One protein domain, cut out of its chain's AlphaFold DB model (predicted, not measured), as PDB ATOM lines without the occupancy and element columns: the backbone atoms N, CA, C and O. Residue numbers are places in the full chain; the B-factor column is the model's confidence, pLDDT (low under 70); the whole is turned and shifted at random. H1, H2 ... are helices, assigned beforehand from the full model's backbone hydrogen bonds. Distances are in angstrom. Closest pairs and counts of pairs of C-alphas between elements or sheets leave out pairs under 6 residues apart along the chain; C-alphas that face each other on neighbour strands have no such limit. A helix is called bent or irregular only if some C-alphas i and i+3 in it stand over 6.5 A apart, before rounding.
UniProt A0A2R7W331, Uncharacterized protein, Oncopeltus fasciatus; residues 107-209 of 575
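Overview. This is residues 107 to 209 of the 575 residues of an uncharacterized protein of Oncopeltus fasciatus (UniProt A0A2R7W331). Helices H1 and H6 make a narrow V, near each other where H1 begins and H6 begins and spreading from there, with H5 packed side by side with H1 and running back the opposite way. Beyond the open end of the V the chain is loose: the short helices H2 and H3 follow H1, a long loop of residues 142 to 161 reaches out past the end of H6 and folds back, and H4 leads back towards H5. The printed part has 103 residues with six named helices, H1 to H6 in order, and no named strand; the class is all helix. The whole is loose, with a radius of gyration of the C-alphas of 16.2 A and spans of 55 by 25 by 22 A, part of the length being made by the long loop.

Along the chain. H1, residues 113 to 130, begins at C-alpha 113 (171.153, 178.146, 284.293) and is 25.3 A long from first to last C-alpha. H2 is residues 132 to 136 and H3 residues 138 to 141. H3 is neither bent nor irregular, but only just: C-alphas 138 and 141 are 6.2 A apart. H4, residues 162 to 168, is irregular, only just, with C-alphas 163 and 166 6.6 A apart. H5, residues 175 to 184, measures 14.3 A and begins at C-alpha 175 (155.016, 167.705, 289.147). H6, residues 190 to 209, measures 28.3 A and ends at C-alpha 209 (146.360, 151.557, 276.886).

Arrangement. H1 and H5 touch, the closest C-alphas being those of Asn 117 and Thr 182 at 5.4 A; they run opposite ways at a shallow tilt of 25 degrees. H5 and H6 form a helical hairpin and only just touch, with 3 pairs of C-alphas within 8 A, the closest being those of Met 178 and His 196 at 7.3 A; H6 takes part with residues 193 to 197 alone. H1 and H6 are close but not clearly touching, the closest C-alphas being those of Leu 116 and Val 190 at 7.8 A, and run the same way at a shallow tilt of 29 degrees. H2 is close to H1 but not clearly touching, the closest C-alphas being those of Gln 128 and Asn 135 at 7.2 A. H4 is apart from H5 and from H6. Residues 145 to 146 pair briefly with residues 153 to 154, antiparallel. In H1, H2 and H5 every O i to N i+4 pair is within hydrogen-bond range; H6 has 15 of 16, H4 has 1 of 3 with 3 of 4 O i to N i+3 pairs, and H3 is too short for such a pair.

Size, cuts and confidence. The C-alphas farthest apart, those of Asn 110 and His 150, are 55.2 A apart. The printed part has no cut. The link from H3 to H4 is long, with 20 residues. Residues 129 to 134, of which 132 to 134 belong to H2, stand free. The mean pLDDT of the printed part is 75.5, and residues 107 to 111, 134 to 159 and 206 to 209 of the model are under 70.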
ATOM      1  N   SER A 107     170.829 178.918 269.745       53.31
ATOM      2  CA  SER A 107     170.431 180.253 270.199       53.31
ATOM      3  C   SER A 107     169.918 180.316 271.659       53.31
ATOM      4  O   SER A 107     169.942 181.390 272.268       53.31
ATOM      5  N   LEU A 108     169.502 179.187 272.248       53.94
ATOM      6  CA  LEU A 108     169.063 179.016 273.636       53.94
ATOM      7  C   LEU A 108     170.183 178.683 274.640       53.94
ATOM      8  O   LEU A 108     169.987 178.945 275.828       53.94
ATOM      9  N   GLU A 109     171.343 178.166 274.219       55.47
ATOM     10  CA  GLU A 109     172.425 177.711 275.126       55.47
ATOM     11  C   GLU A 109     172.979 178.841 276.009       55.47
ATOM     12  O   GLU A 109     173.431 178.631 277.133       55.47
ATOM     13  N   ASN A 110     172.859 180.083 275.536       54.91
ATOM     14  CA  ASN A 110     173.276 181.287 276.253       54.91
ATOM     15  C   ASN A 110     172.283 181.731 277.358       54.91
ATOM     16  O   ASN A 110     172.490 182.753 278.028       54.91
ATOM     17  N   LEU A 111     171.194 180.988 277.594       67.31
ATOM     18  CA  LEU A 111     170.281 181.235 278.709       67.31
ATOM     19  C   LEU A 111     170.860 180.666 280.013       67.31
ATOM     20  O   LEU A 111     170.622 179.514 280.361       67.31
ATOM     21  N   THR A 112     171.575 181.507 280.772       85.38
ATOM     22  CA  THR A 112     172.235 181.095 282.027       85.38
ATOM     23  C   THR A 112     171.330 180.247 282.933       85.38
ATOM     24  O   THR A 112     170.157 180.568 283.136       85.38
ATOM     25  N   ILE A 113     171.887 179.192 283.543       88.69
ATOM     26  CA  ILE A 113     171.153 178.146 284.293       88.69
ATOM     27  C   ILE A 113     170.175 178.723 285.340       88.69
ATOM     28  O   ILE A 113     169.088 178.187 285.562       88.69
ATOM     29  N   THR A 114     170.503 179.867 285.954       87.12
ATOM     30  CA  THR A 114     169.606 180.569 286.894       87.12
ATOM     31  C   THR A 114     168.409 181.259 286.209       87.12
ATOM     32  O   THR A 114     167.327 181.287 286.793       87.12
ATOM     33  N   LYS A 115     168.546 181.783 284.980       90.50
ATOM     34  CA  LYS A 115     167.409 182.272 284.172       90.50
ATOM     35  C   LYS A 115     166.531 181.109 283.702       90.50
ATOM     36  O   LYS A 115     165.315 181.196 283.859       90.50
ATOM     37  N   LEU A 116     167.145 180.028 283.201       91.06
ATOM     38  CA  LEU A 116     166.454 178.798 282.796       91.06
ATOM     39  C   LEU A 116     165.575 178.271 283.937       91.06
ATOM     40  O   LEU A 116     164.353 178.252 283.817       91.06
ATOM     41  N   ASN A 117     166.170 177.954 285.088       91.44
ATOM     42  CA  ASN A 117     165.430 177.412 286.227       91.44
ATOM     43  C   ASN A 117     164.388 178.395 286.792       91.44
ATOM     44  O   ASN A 117     163.320 177.975 287.228       91.44
ATOM     45  N   ARG A 118     164.607 179.717 286.715       92.69
ATOM     46  CA  ARG A 118     163.567 180.699 287.075       92.69
ATOM     47  C   ARG A 118     162.343 180.619 286.150       92.69
ATOM     48  O   ARG A 118     161.220 180.735 286.640       92.69
ATOM     49  N   LEU A 119     162.544 180.409 284.848       93.75
ATOM     50  CA  LEU A 119     161.459 180.259 283.874       93.75
ATOM     51  C   LEU A 119     160.753 178.903 284.017       93.75
ATOM     52  O   LEU A 119     159.527 178.865 284.117       93.75
ATOM     53  N   LEU A 120     161.512 177.811 284.149       94.00
ATOM     54  CA  LEU A 120     160.976 176.481 284.456       94.00
ATOM     55  C   LEU A 120     160.164 176.483 285.769       94.00
ATOM     56  O   LEU A 120     159.133 175.824 285.862       94.00
ATOM     57  N   SER A 121     160.558 177.275 286.775       94.12
ATOM     58  CA  SER A 121     159.837 177.368 288.057       94.12
ATOM     59  C   SER A 121     158.472 178.043 287.893       94.12
ATOM     60  O   SER A 121     157.476 177.609 288.478       94.12
ATOM     61  N   PHE A 122     158.398 179.068 287.035       94.50
ATOM     62  CA  PHE A 122     157.137 179.691 286.637       94.50
ATOM     63  C   PHE A 122     156.247 178.715 285.853       94.50
ATOM     64  O   PHE A 122     155.045 178.660 286.100       94.50
ATOM     65  N   ILE A 123     156.835 177.893 284.977       94.12
ATOM     66  CA  ILE A 123     156.138 176.844 284.218       94.12
ATOM     67  C   ILE A 123     155.574 175.764 285.152       94.12
ATOM     68  O   ILE A 123     154.374 175.504 285.113       94.12
ATOM     69  N   CYS A 124     156.386 175.203 286.053       93.00
ATOM     70  CA  CYS A 124     155.946 174.254 287.083       93.00
ATOM     71  C   CYS A 124     154.836 174.832 287.967       93.00
ATOM     72  O   CYS A 124     153.889 174.123 288.313       93.00
ATOM     73  N   LYS A 125     154.910 176.125 288.314       91.88
ATOM     74  CA  LYS A 125     153.820 176.797 289.027       91.88
ATOM     75  C   LYS A 125     152.562 176.894 288.158       91.88
ATOM     76  O   LYS A 125     151.501 176.518 288.628       91.88
ATOM     77  N   HIS A 126     152.662 177.346 286.909       91.94
ATOM     78  CA  HIS A 126     151.503 177.486 286.025       91.94
ATOM     79  C   HIS A 126     150.823 176.139 285.730       91.94
ATOM     80  O   HIS A 126     149.598 176.060 285.754       91.94
ATOM     81  N   LEU A 127     151.603 175.069 285.539       88.81
ATOM     82  CA  LEU A 127     151.119 173.687 285.469       88.81
ATOM     83  C   LEU A 127     150.356 173.298 286.742       88.81
ATOM     84  O   LEU A 127     149.225 172.827 286.655       88.81
ATOM     85  N   GLN A 128     150.942 173.533 287.920       88.94
ATOM     86  CA  GLN A 128     150.308 173.206 289.199       88.94
ATOM     87  C   GLN A 128     149.072 174.067 289.502       88.94
ATOM     88  O   GLN A 128     148.140 173.554 290.108       88.94
ATOM     89  N   ASP A 129     149.029 175.328 289.070       88.00
ATOM     90  CA  ASP A 129     147.870 176.212 289.222       88.00
ATOM     91  C   ASP A 129     146.740 175.788 288.251       88.00
ATOM     92  O   ASP A 129     145.591 175.630 288.670       88.00
ATOM     93  N   LYS A 130     147.058 175.526 286.970       87.50
ATOM     94  CA  LYS A 130     146.110 175.084 285.920       87.50
ATOM     95  C   LYS A 130     145.510 173.709 286.220       87.50
ATOM     96  O   LYS A 130     144.311 173.509 286.041       87.50
ATOM     97  N   TYR A 131     146.337 172.775 286.678       81.81
ATOM     98  CA  TYR A 131     145.935 171.423 287.061       81.81
ATOM     99  C   TYR A 131     145.779 171.278 288.583       81.81
ATOM    100  O   TYR A 131     145.839 170.171 289.106       81.81
ATOM    101  N   SER A 132     145.557 172.381 289.309       80.69
ATOM    102  CA  SER A 132     145.396 172.377 290.772       80.69
ATOM    103  C   SER A 132     144.231 171.503 291.234       80.69
ATOM    104  O   SER A 132     144.346 170.817 292.249       80.69
ATOM    105  N   THR A 133     143.142 171.471 290.461       75.56
ATOM    106  CA  THR A 133     142.017 170.550 290.659       75.56
ATOM    107  C   THR A 133     142.478 169.103 290.546       75.56
ATOM    108  O   THR A 133     142.348 168.378 291.523       75.56
ATOM    109  N   LEU A 134     143.105 168.730 289.424       65.69
ATOM    110  CA  LEU A 134     143.627 167.384 289.143       65.69
ATOM    111  C   LEU A 134     144.725 166.924 290.119       65.69
ATOM    112  O   LEU A 134     144.835 165.740 290.391       65.69
ATOM    113  N   ASN A 135     145.521 167.844 290.667       66.00
ATOM    114  CA  ASN A 135     146.570 167.551 291.651       66.00
ATOM    115  C   ASN A 135     146.011 167.472 293.094       66.00
ATOM    116  O   ASN A 135     146.583 166.805 293.953       66.00
ATOM    117  N   SER A 136     144.870 168.121 293.373       58.47
ATOM    118  CA  SER A 136     144.155 168.001 294.660       58.47
ATOM    119  C   SER A 136     143.222 166.791 294.693       58.47
ATOM    120  O   SER A 136     143.128 166.107 295.715       58.47
ATOM    121  N   SER A 137     142.550 166.488 293.576       53.12
ATOM    122  CA  SER A 137     141.916 165.194 293.339       53.12
ATOM    123  C   SER A 137     143.027 164.172 293.140       53.12
ATOM    124  O   SER A 137     143.464 163.891 292.029       53.12
ATOM    125  N   ASN A 138     143.482 163.614 294.259       50.25
ATOM    126  CA  ASN A 138     144.553 162.622 294.346       50.25
ATOM    127  C   ASN A 138     144.347 161.439 293.355       50.25
ATOM    128  O   ASN A 138     145.309 160.772 292.999       50.25
ATOM    129  N   GLU A 139     143.112 161.262 292.854       54.75
ATOM    130  CA  GLU A 139     142.690 160.585 291.608       54.75
ATOM    131  C   GLU A 139     143.720 160.500 290.467       54.75
ATOM    132  O   GLU A 139     143.790 159.455 289.825       54.75
ATOM    133  N   PHE A 140     144.533 161.536 290.212       52.66
ATOM    134  CA  PHE A 140     145.516 161.516 289.112       52.66
ATOM    135  C   PHE A 140     146.586 160.411 289.245       52.66
ATOM    136  O   PHE A 140     147.102 159.960 288.232       52.66
ATOM    137  N   LEU A 141     146.874 159.937 290.466       50.94
ATOM    138  CA  LEU A 141     147.737 158.770 290.744       50.94
ATOM    139  C   LEU A 141     146.952 157.595 291.367       50.94
ATOM    140  O   LEU A 141     147.520 156.733 292.032       50.94
ATOM    141  N   ARG A 142     145.621 157.588 291.215       48.69
ATOM    142  CA  ARG A 142     144.704 156.584 291.788       48.69
ATOM    143  C   ARG A 142     143.756 155.982 290.750       48.69
ATOM    144  O   ARG A 142     142.728 155.412 291.114       48.69
ATOM    145  N   ARG A 143     144.047 156.128 289.458       53.50
ATOM    146  CA  ARG A 143     143.343 155.340 288.444       53.50
ATOM    147  C   ARG A 143     143.812 153.898 288.604       53.50
ATOM    148  O   ARG A 143     144.983 153.598 288.430       53.50
ATOM    149  N   SER A 144     142.902 153.033 289.033       47.50
ATOM    150  CA  SER A 144     143.187 151.617 289.242       47.50
ATOM    151  C   SER A 144     143.528 150.944 287.912       47.50
ATOM    152  O   SER A 144     142.681 150.945 287.011       47.50
ATOM    153  N   ILE A 145     144.710 150.342 287.801       51.41
ATOM    154  CA  ILE A 145     145.089 149.579 286.609       51.41
ATOM    155  C   ILE A 145     144.234 148.306 286.557       51.41
ATOM    156  O   ILE A 145     144.144 147.547 287.527       51.41
ATOM    157  N   LEU A 146     143.595 148.064 285.415       43.78
ATOM    158  CA  LEU A 146     142.947 146.790 285.109       43.78
ATOM    159  C   LEU A 146     143.957 145.902 284.385       43.78
ATOM    160  O   LEU A 146     143.966 145.854 283.161       43.78
ATOM    161  N   ILE A 147     144.809 145.220 285.154       42.53
ATOM    162  CA  ILE A 147     145.763 144.250 284.600       42.53
ATOM    163  C   ILE A 147     144.964 143.129 283.928       42.53
ATOM    164  O   ILE A 147     144.037 142.601 284.544       42.53
ATOM    165  N   SER A 148     145.341 142.767 282.697       39.44
ATOM    166  CA  SER A 148     144.638 141.897 281.727       39.44
ATOM    167  C   SER A 148     144.266 140.448 282.152       39.44
ATOM    168  O   SER A 148     144.466 139.484 281.412       39.44
ATOM    169  N   SER A 149     143.657 140.259 283.324       42.44
ATOM    170  CA  SER A 149     143.056 139.010 283.807       42.44
ATOM    171  C   SER A 149     141.666 139.276 284.410       42.44
ATOM    172  O   SER A 149     141.400 140.343 284.961       42.44
ATOM    173  N   HIS A 150     140.741 138.326 284.249       38.09
ATOM    174  CA  HIS A 150     139.297 138.556 284.398       38.09
ATOM    175  C   HIS A 150     138.883 139.083 285.791       38.09
ATOM    176  O   HIS A 150     138.694 138.310 286.727       38.09
ATOM    177  N   GLY A 151     138.650 140.397 285.892       41.09
ATOM    178  CA  GLY A 151     138.027 141.055 287.050       41.09
ATOM    179  C   GLY A 151     138.976 141.601 288.125       41.09
ATOM    180  O   GLY A 151     138.494 142.120 289.131       41.09
ATOM    181  N   ALA A 152     140.298 141.522 287.940       46.88
ATOM    182  CA  ALA A 152     141.274 142.009 288.916       46.88
ATOM    183  C   ALA A 152     141.543 143.525 288.773       46.88
ATOM    184  O   ALA A 152     142.468 143.949 288.085       46.88
ATOM    185  N   GLN A 153     140.740 144.353 289.447       47.66
ATOM    186  CA  GLN A 153     140.991 145.795 289.564       47.66
ATOM    187  C   GLN A 153     142.076 146.065 290.621       47.66
ATOM    188  O   GLN A 153     141.836 145.875 291.812       47.66
ATOM    189  N   VAL A 154     143.264 146.506 290.189       55.78
ATOM    190  CA  VAL A 154     144.392 146.851 291.073       55.78
ATOM    191  C   VAL A 154     144.261 148.310 291.494       55.78
ATOM    192  O   VAL A 154     144.518 149.222 290.706       55.78
ATOM    193  N   ASP A 155     143.832 148.547 292.732       57.16
ATOM    194  CA  ASP A 155     143.613 149.899 293.242       57.16
ATOM    195  C   ASP A 155     144.868 150.446 293.931       57.16
ATOM    196  O   ASP A 155     145.031 150.380 295.155       57.16
ATOM    197  N   ILE A 156     145.721 151.063 293.108       61.00
ATOM    198  CA  ILE A 156     146.936 151.796 293.497       61.00
ATOM    199  C   ILE A 156     146.634 152.925 294.507       61.00
ATOM    200  O   ILE A 156     147.528 153.340 295.246       61.00
ATOM    201  N   SER A 157     145.375 153.377 294.635       56.16
ATOM    202  CA  SER A 157     144.974 154.310 295.699       56.16
ATOM    203  C   SER A 157     145.127 153.735 297.103       56.16
ATOM    204  O   SER A 157     145.333 154.480 298.070       56.16
ATOM    205  N   THR A 158     145.061 152.411 297.222       62.75
ATOM    206  CA  THR A 158     145.266 151.709 298.478       62.75
ATOM    207  C   THR A 158     146.750 151.730 298.821       62.75
ATOM    208  O   THR A 158     147.578 151.161 298.112       62.75
ATOM    209  N   SER A 159     147.100 152.252 299.999       63.66
ATOM    210  CA  SER A 159     148.469 152.203 300.553       63.66
ATOM    211  C   SER A 159     149.034 150.782 300.741       63.66
ATOM    212  O   SER A 159     150.191 150.620 301.118       63.66
ATOM    213  N   LYS A 160     148.218 149.754 300.479       73.94
ATOM    214  CA  LYS A 160     148.559 148.330 300.458       73.94
ATOM    215  C   LYS A 160     149.150 147.854 299.118       73.94
ATOM    216  O   LYS A 160     149.764 146.793 299.098       73.94
ATOM    217  N   GLU A 161     148.976 148.597 298.020       72.94
ATOM    218  CA  GLU A 161     149.450 148.211 296.673       72.94
ATOM    219  C   GLU A 161     150.469 149.192 296.063       72.94
ATOM    220  O   GLU A 161     151.085 148.880 295.044       72.94
ATOM    221  N   SER A 162     150.742 150.324 296.720       70.81
ATOM    222  CA  SER A 162     151.737 151.326 296.289       70.81
ATOM    223  C   SER A 162     153.159 150.772 296.097       70.81
ATOM    224  O   SER A 162     153.931 151.326 295.317       70.81
ATOM    225  N   TRP A 163     153.496 149.649 296.743       78.06
ATOM    226  CA  TRP A 163     154.759 148.927 296.551       78.06
ATOM    227  C   TRP A 163     154.959 148.386 295.127       78.06
ATOM    228  O   TRP A 163     156.085 148.040 294.786       78.06
ATOM    229  N   ARG A 164     153.910 148.317 294.292       73.69
ATOM    230  CA  ARG A 164     154.015 147.906 292.880       73.69
ATOM    231  C   ARG A 164     154.508 149.013 291.951       73.69
ATOM    232  O   ARG A 164     155.086 148.703 290.915       73.69
ATOM    233  N   VAL A 165     154.316 150.286 292.308       70.56
ATOM    234  CA  VAL A 165     154.664 151.423 291.433       70.56
ATOM    235  C   VAL A 165     156.153 151.422 291.030       70.56
ATOM    236  O   VAL A 165     156.410 151.596 289.843       70.56
ATOM    237  N   PRO A 166     157.130 151.128 291.918       75.06
ATOM    238  CA  PRO A 166     158.544 151.008 291.534       75.06
ATOM    239  C   PRO A 166     158.886 149.841 290.591       75.06
ATOM    240  O   PRO A 166     159.965 149.846 290.008       75.06
ATOM    241  N   PHE A 167     158.009 148.838 290.451       76.44
ATOM    242  CA  PHE A 167     158.205 147.708 289.531       76.44
ATOM    243  C   PHE A 167     157.557 147.945 288.162       76.44
ATOM    244  O   PHE A 167     158.047 147.427 287.164       76.44
ATOM    245  N   LEU A 168     156.464 148.716 288.112       75.31
ATOM    246  CA  LEU A 168     155.777 149.079 286.868       75.31
ATOM    247  C   LEU A 168     156.404 150.313 286.206       75.31
ATOM    248  O   LEU A 168     156.578 150.345 284.992       75.31
ATOM    249  N   VAL A 169     156.788 151.316 287.001       75.69
ATOM    250  CA  VAL A 169     157.368 152.574 286.518       75.69
ATOM    251  C   VAL A 169     158.826 152.652 286.965       75.69
ATOM    252  O   VAL A 169     159.116 153.003 288.105       75.69
ATOM    253  N   TYR A 170     159.752 152.362 286.045       75.81
ATOM    254  CA  TYR A 170     161.201 152.292 286.306       75.81
ATOM    255  C   TYR A 170     161.777 153.535 287.016       75.81
ATOM    256  O   TYR A 170     162.681 153.421 287.845       75.81
ATOM    257  N   LYS A 171     161.252 154.731 286.713       79.19
ATOM    258  CA  LYS A 171     161.572 155.992 287.402       79.19
ATOM    259  C   LYS A 171     160.290 156.820 287.574       79.19
ATOM    260  O   LYS A 171     159.966 157.595 286.673       79.19
ATOM    261  N   PRO A 172     159.539 156.671 288.684       78.81
ATOM    262  CA  PRO A 172     158.318 157.441 288.894       78.81
ATOM    263  C   PRO A 172     158.660 158.927 289.017       78.81
ATOM    264  O   PRO A 172     159.563 159.312 289.763       78.81
ATOM    265  N   PHE A 173     157.942 159.765 288.273       86.25
ATOM    266  CA  PHE A 173     158.159 161.208 288.238       86.25
ATOM    267  C   PHE A 173     156.846 161.955 288.452       86.25
ATOM    268  O   PHE A 173     155.784 161.483 288.054       86.25
ATOM    269  N   ASP A 174     156.908 163.131 289.077       89.25
ATOM    270  CA  ASP A 174     155.722 163.934 289.361       89.25
ATOM    271  C   ASP A 174     156.002 165.446 289.283       89.25
ATOM    272  O   ASP A 174     157.149 165.907 289.294       89.25
ATOM    273  N   LEU A 175     154.931 166.244 289.229       89.56
ATOM    274  CA  LEU A 175     155.016 167.705 289.147       89.56
ATOM    275  C   LEU A 175     155.693 168.345 290.372       89.56
ATOM    276  O   LEU A 175     156.281 169.421 290.243       89.56
ATOM    277  N   ASN A 176     155.647 167.719 291.552       90.00
ATOM    278  CA  ASN A 176     156.329 168.232 292.737       90.00
ATOM    279  C   ASN A 176     157.839 167.952 292.677       90.00
ATOM    280  O   ASN A 176     158.608 168.855 293.000       90.00
ATOM    281  N   THR A 177     158.270 166.791 292.174       91.38
ATOM    282  CA  THR A 177     159.684 166.467 291.907       91.38
ATOM    283  C   THR A 177     160.260 167.346 290.797       91.38
ATOM    284  O   THR A 177     161.344 167.905 290.976       91.38
ATOM    285  N   MET A 178     159.517 167.594 289.705       93.69
ATOM    286  CA  MET A 178     159.901 168.611 288.707       93.69
ATOM    287  C   MET A 178     160.126 169.974 289.379       93.69
ATOM    288  O   MET A 178     161.163 170.617 289.203       93.69
ATOM    289  N   LYS A 179     159.167 170.417 290.202       92.50
ATOM    290  CA  LYS A 179     159.219 171.706 290.907       92.50
ATOM    291  C   LYS A 179     160.329 171.775 291.966       92.50
ATOM    292  O   LYS A 179     160.848 172.864 292.196       92.50
ATOM    293  N   ALA A 180     160.689 170.660 292.601       94.62
ATOM    294  CA  ALA A 180     161.799 170.553 293.549       94.62
ATOM    295  C   ALA A 180     163.141 170.726 292.826       94.62
ATOM    296  O   ALA A 180     163.828 171.723 293.062       94.62
ATOM    297  N   ARG A 181     163.404 169.896 291.807       94.81
ATOM    298  CA  ARG A 181     164.592 169.996 290.941       94.81
ATOM    299  C   ARG A 181     164.787 171.387 290.341       94.81
ATOM    300  O   ARG A 181     165.893 171.920 290.303       94.81
ATOM    301  N   THR A 182     163.689 172.040 289.971       94.50
ATOM    302  CA  THR A 182     163.730 173.412 289.447       94.50
ATOM    303  C   THR A 182     164.089 174.476 290.503       94.50
ATOM    304  O   THR A 182     164.668 175.509 290.168       94.50
ATOM    305  N   LYS A 183     163.777 174.260 291.790       93.19
ATOM    306  CA  LYS A 183     164.250 175.126 292.893       93.19
ATOM    307  C   LYS A 183     165.726 174.879 293.204       93.19
ATOM    308  O   LYS A 183     166.460 175.836 293.433       93.19
ATOM    309  N   GLU A 184     166.132 173.611 293.200       95.69
ATOM    310  CA  GLU A 184     167.516 173.148 293.391       95.69
ATOM    311  C   GLU A 184     168.436 173.563 292.230       95.69
ATOM    312  O   GLU A 184     169.653 173.578 292.379       95.69
ATOM    313  N   LYS A 185     167.847 173.959 291.093       94.75
ATOM    314  CA  LYS A 185     168.505 174.309 289.828       94.75
ATOM    315  C   LYS A 185     169.249 173.142 289.166       94.75
ATOM    316  O   LYS A 185     170.232 173.367 288.465       94.75
ATOM    317  N   THR A 186     168.786 171.910 289.370       94.69
ATOM    318  CA  THR A 186     169.447 170.713 288.821       94.69
ATOM    319  C   THR A 186     169.268 170.553 287.310       94.69
ATOM    320  O   THR A 186     170.057 169.839 286.701       94.69
ATOM    321  N   TYR A 187     168.305 171.253 286.694       95.12
ATOM    322  CA  TYR A 187     168.171 171.322 285.236       95.12
ATOM    323  C   TYR A 187     169.295 172.150 284.607       95.12
ATOM    324  O   TYR A 187     169.366 173.368 284.814       95.12
ATOM    325  N   ARG A 188     170.129 171.489 283.806       93.00
ATOM    326  CA  ARG A 188     171.166 172.068 282.947       93.00
ATOM    327  C   ARG A 188     170.575 172.534 281.615       93.00
ATOM    328  O   ARG A 188     170.942 173.606 281.145       93.00
ATOM    329  N   THR A 189     169.640 171.770 281.041       92.00
ATOM    330  CA  THR A 189     169.046 172.033 279.714       92.00
ATOM    331  C   THR A 189     167.513 172.073 279.740       92.00
ATOM    332  O   THR A 189     166.866 171.688 280.717       92.00
ATOM    333  N   VAL A 190     166.900 172.546 278.646       90.94
ATOM    334  CA  VAL A 190     165.442 172.441 278.441       90.94
ATOM    335  C   VAL A 190     165.041 170.993 278.119       90.94
ATOM    336  O   VAL A 190     163.995 170.540 278.583       90.94
ATOM    337  N   ALA A 191     165.885 170.247 277.397       89.12
ATOM    338  CA  ALA A 191     165.650 168.846 277.046       89.12
ATOM    339  C   ALA A 191     165.466 167.950 278.284       89.12
ATOM    340  O   ALA A 191     164.505 167.187 278.347       89.12
ATOM    341  N   GLU A 192     166.294 168.110 279.325       93.56
ATOM    342  CA  GLU A 192     166.122 167.406 280.608       93.56
ATOM    343  C   GLU A 192     164.746 167.673 281.244       93.56
ATOM    344  O   GLU A 192     164.143 166.785 281.846       93.56
ATOM    345  N   PHE A 193     164.221 168.897 281.134       94.94
ATOM    346  CA  PHE A 193     162.897 169.245 281.654       94.94
ATOM    347  C   PHE A 193     161.771 168.611 280.831       94.94
ATOM    348  O   PHE A 193     160.804 168.102 281.404       94.94
ATOM    349  N   ILE A 194     161.916 168.595 279.504       90.94
ATOM    350  CA  ILE A 194     160.970 167.956 278.583       90.94
ATOM    351  C   ILE A 194     160.948 166.435 278.800       90.94
ATOM    352  O   ILE A 194     159.864 165.879 278.937       90.94
ATOM    353  N   ALA A 195     162.102 165.779 278.954       91.19
ATOM    354  CA  ALA A 195     162.197 164.335 279.190       91.19
ATOM    355  C   ALA A 195     161.483 163.890 280.485       91.19
ATOM    356  O   ALA A 195     160.754 162.895 280.499       91.19
ATOM    357  N   HIS A 196     161.617 164.656 281.575       93.44
ATOM    358  CA  HIS A 196     160.854 164.394 282.801       93.44
ATOM    359  C   HIS A 196     159.351 164.663 282.625       93.44
ATOM    360  O   HIS A 196     158.538 163.900 283.139       93.44
ATOM    361  N   ALA A 197     158.959 165.702 281.877       91.19
ATOM    362  CA  ALA A 197     157.549 165.953 281.566       91.19
ATOM    363  C   ALA A 197     156.938 164.823 280.712       91.19
ATOM    364  O   ALA A 197     155.817 164.393 280.976       91.19
ATOM    365  N   GLN A 198     157.689 164.301 279.740       87.69
ATOM    366  CA  GLN A 198     157.308 163.145 278.925       87.69
ATOM    367  C   GLN A 198     157.225 161.864 279.756       87.69
ATOM    368  O   GLN A 198     156.319 161.075 279.534       87.69
ATOM    369  N   SER A 199     158.086 161.685 280.761       87.69
ATOM    370  CA  SER A 199     158.012 160.539 281.682       87.69
ATOM    371  C   SER A 199     156.708 160.532 282.498       87.69
ATOM    372  O   SER A 199     156.144 159.468 282.737       87.69
ATOM    373  N   ILE A 200     156.187 161.711 282.871       85.75
ATOM    374  CA  ILE A 200     154.856 161.839 283.497       85.75
ATOM    375  C   ILE A 200     153.743 161.478 282.502       85.75
ATOM    376  O   ILE A 200     152.773 160.834 282.888       85.75
ATOM    377  N   VAL A 201     153.862 161.884 281.232       85.38
ATOM    378  CA  VAL A 201     152.865 161.550 280.198       85.38
ATOM    379  C   VAL A 201     152.874 160.052 279.893       85.38
ATOM    380  O   VAL A 201     151.810 159.449 279.930       85.38
ATOM    381  N   HIS A 202     154.042 159.437 279.682       78.94
ATOM    382  CA  HIS A 202     154.164 158.002 279.414       78.94
ATOM    383  C   HIS A 202     153.572 157.148 280.535       78.94
ATOM    384  O   HIS A 202     152.726 156.311 280.251       78.94
ATOM    385  N   ALA A 203     153.898 157.433 281.802       76.06
ATOM    386  CA  ALA A 203     153.302 156.715 282.931       76.06
ATOM    387  C   ALA A 203     151.758 156.780 282.935       76.06
ATOM    388  O   ALA A 203     151.104 155.807 283.287       76.06
ATOM    389  N   VAL A 204     151.167 157.900 282.500       72.88
ATOM    390  CA  VAL A 204     149.705 158.069 282.402       72.88
ATOM    391  C   VAL A 204     149.116 157.447 281.126       72.88
ATOM    392  O   VAL A 204     147.956 157.041 281.135       72.88
ATOM    393  N   GLU A 205     149.866 157.371 280.026       75.31
ATOM    394  CA  GLU A 205     149.410 156.732 278.784       75.31
ATOM    395  C   GLU A 205     149.481 155.200 278.877       75.31
ATOM    396  O   GLU A 205     148.499 154.532 278.539       75.31
ATOM    397  N   ASP A 206     150.572 154.649 279.415       67.56
ATOM    398  CA  ASP A 206     150.765 153.208 279.616       67.56
ATOM    399  C   ASP A 206     149.687 152.627 280.557       67.56
ATOM    400  O   ASP A 206     149.043 151.636 280.206       67.56
ATOM    401  N   ASP A 207     149.364 153.327 281.657       57.38
ATOM    402  CA  ASP A 207     148.250 153.019 282.579       57.38
ATOM    403  C   ASP A 207     146.869 152.908 281.888       57.38
ATOM    404  O   ASP A 207     145.941 152.303 282.434       57.38
ATOM    405  N   THR A 208     146.685 153.512 280.704       58.12
ATOM    406  CA  THR A 208     145.386 153.554 280.001       58.12
ATOM    407  C   THR A 208     145.274 152.607 278.808       58.12
ATOM    408  O   THR A 208     144.159 152.257 278.413       58.12
ATOM    409  N   ASN A 209     146.389 152.179 278.213       50.62
ATOM    410  CA  ASN A 209     146.360 151.557 276.886       50.62
ATOM    411  C   ASN A 209     145.833 150.101 276.900       50.62
ATOM    412  O   ASN A 209     145.187 149.675 275.935       50.62
TER     413      ASN A 209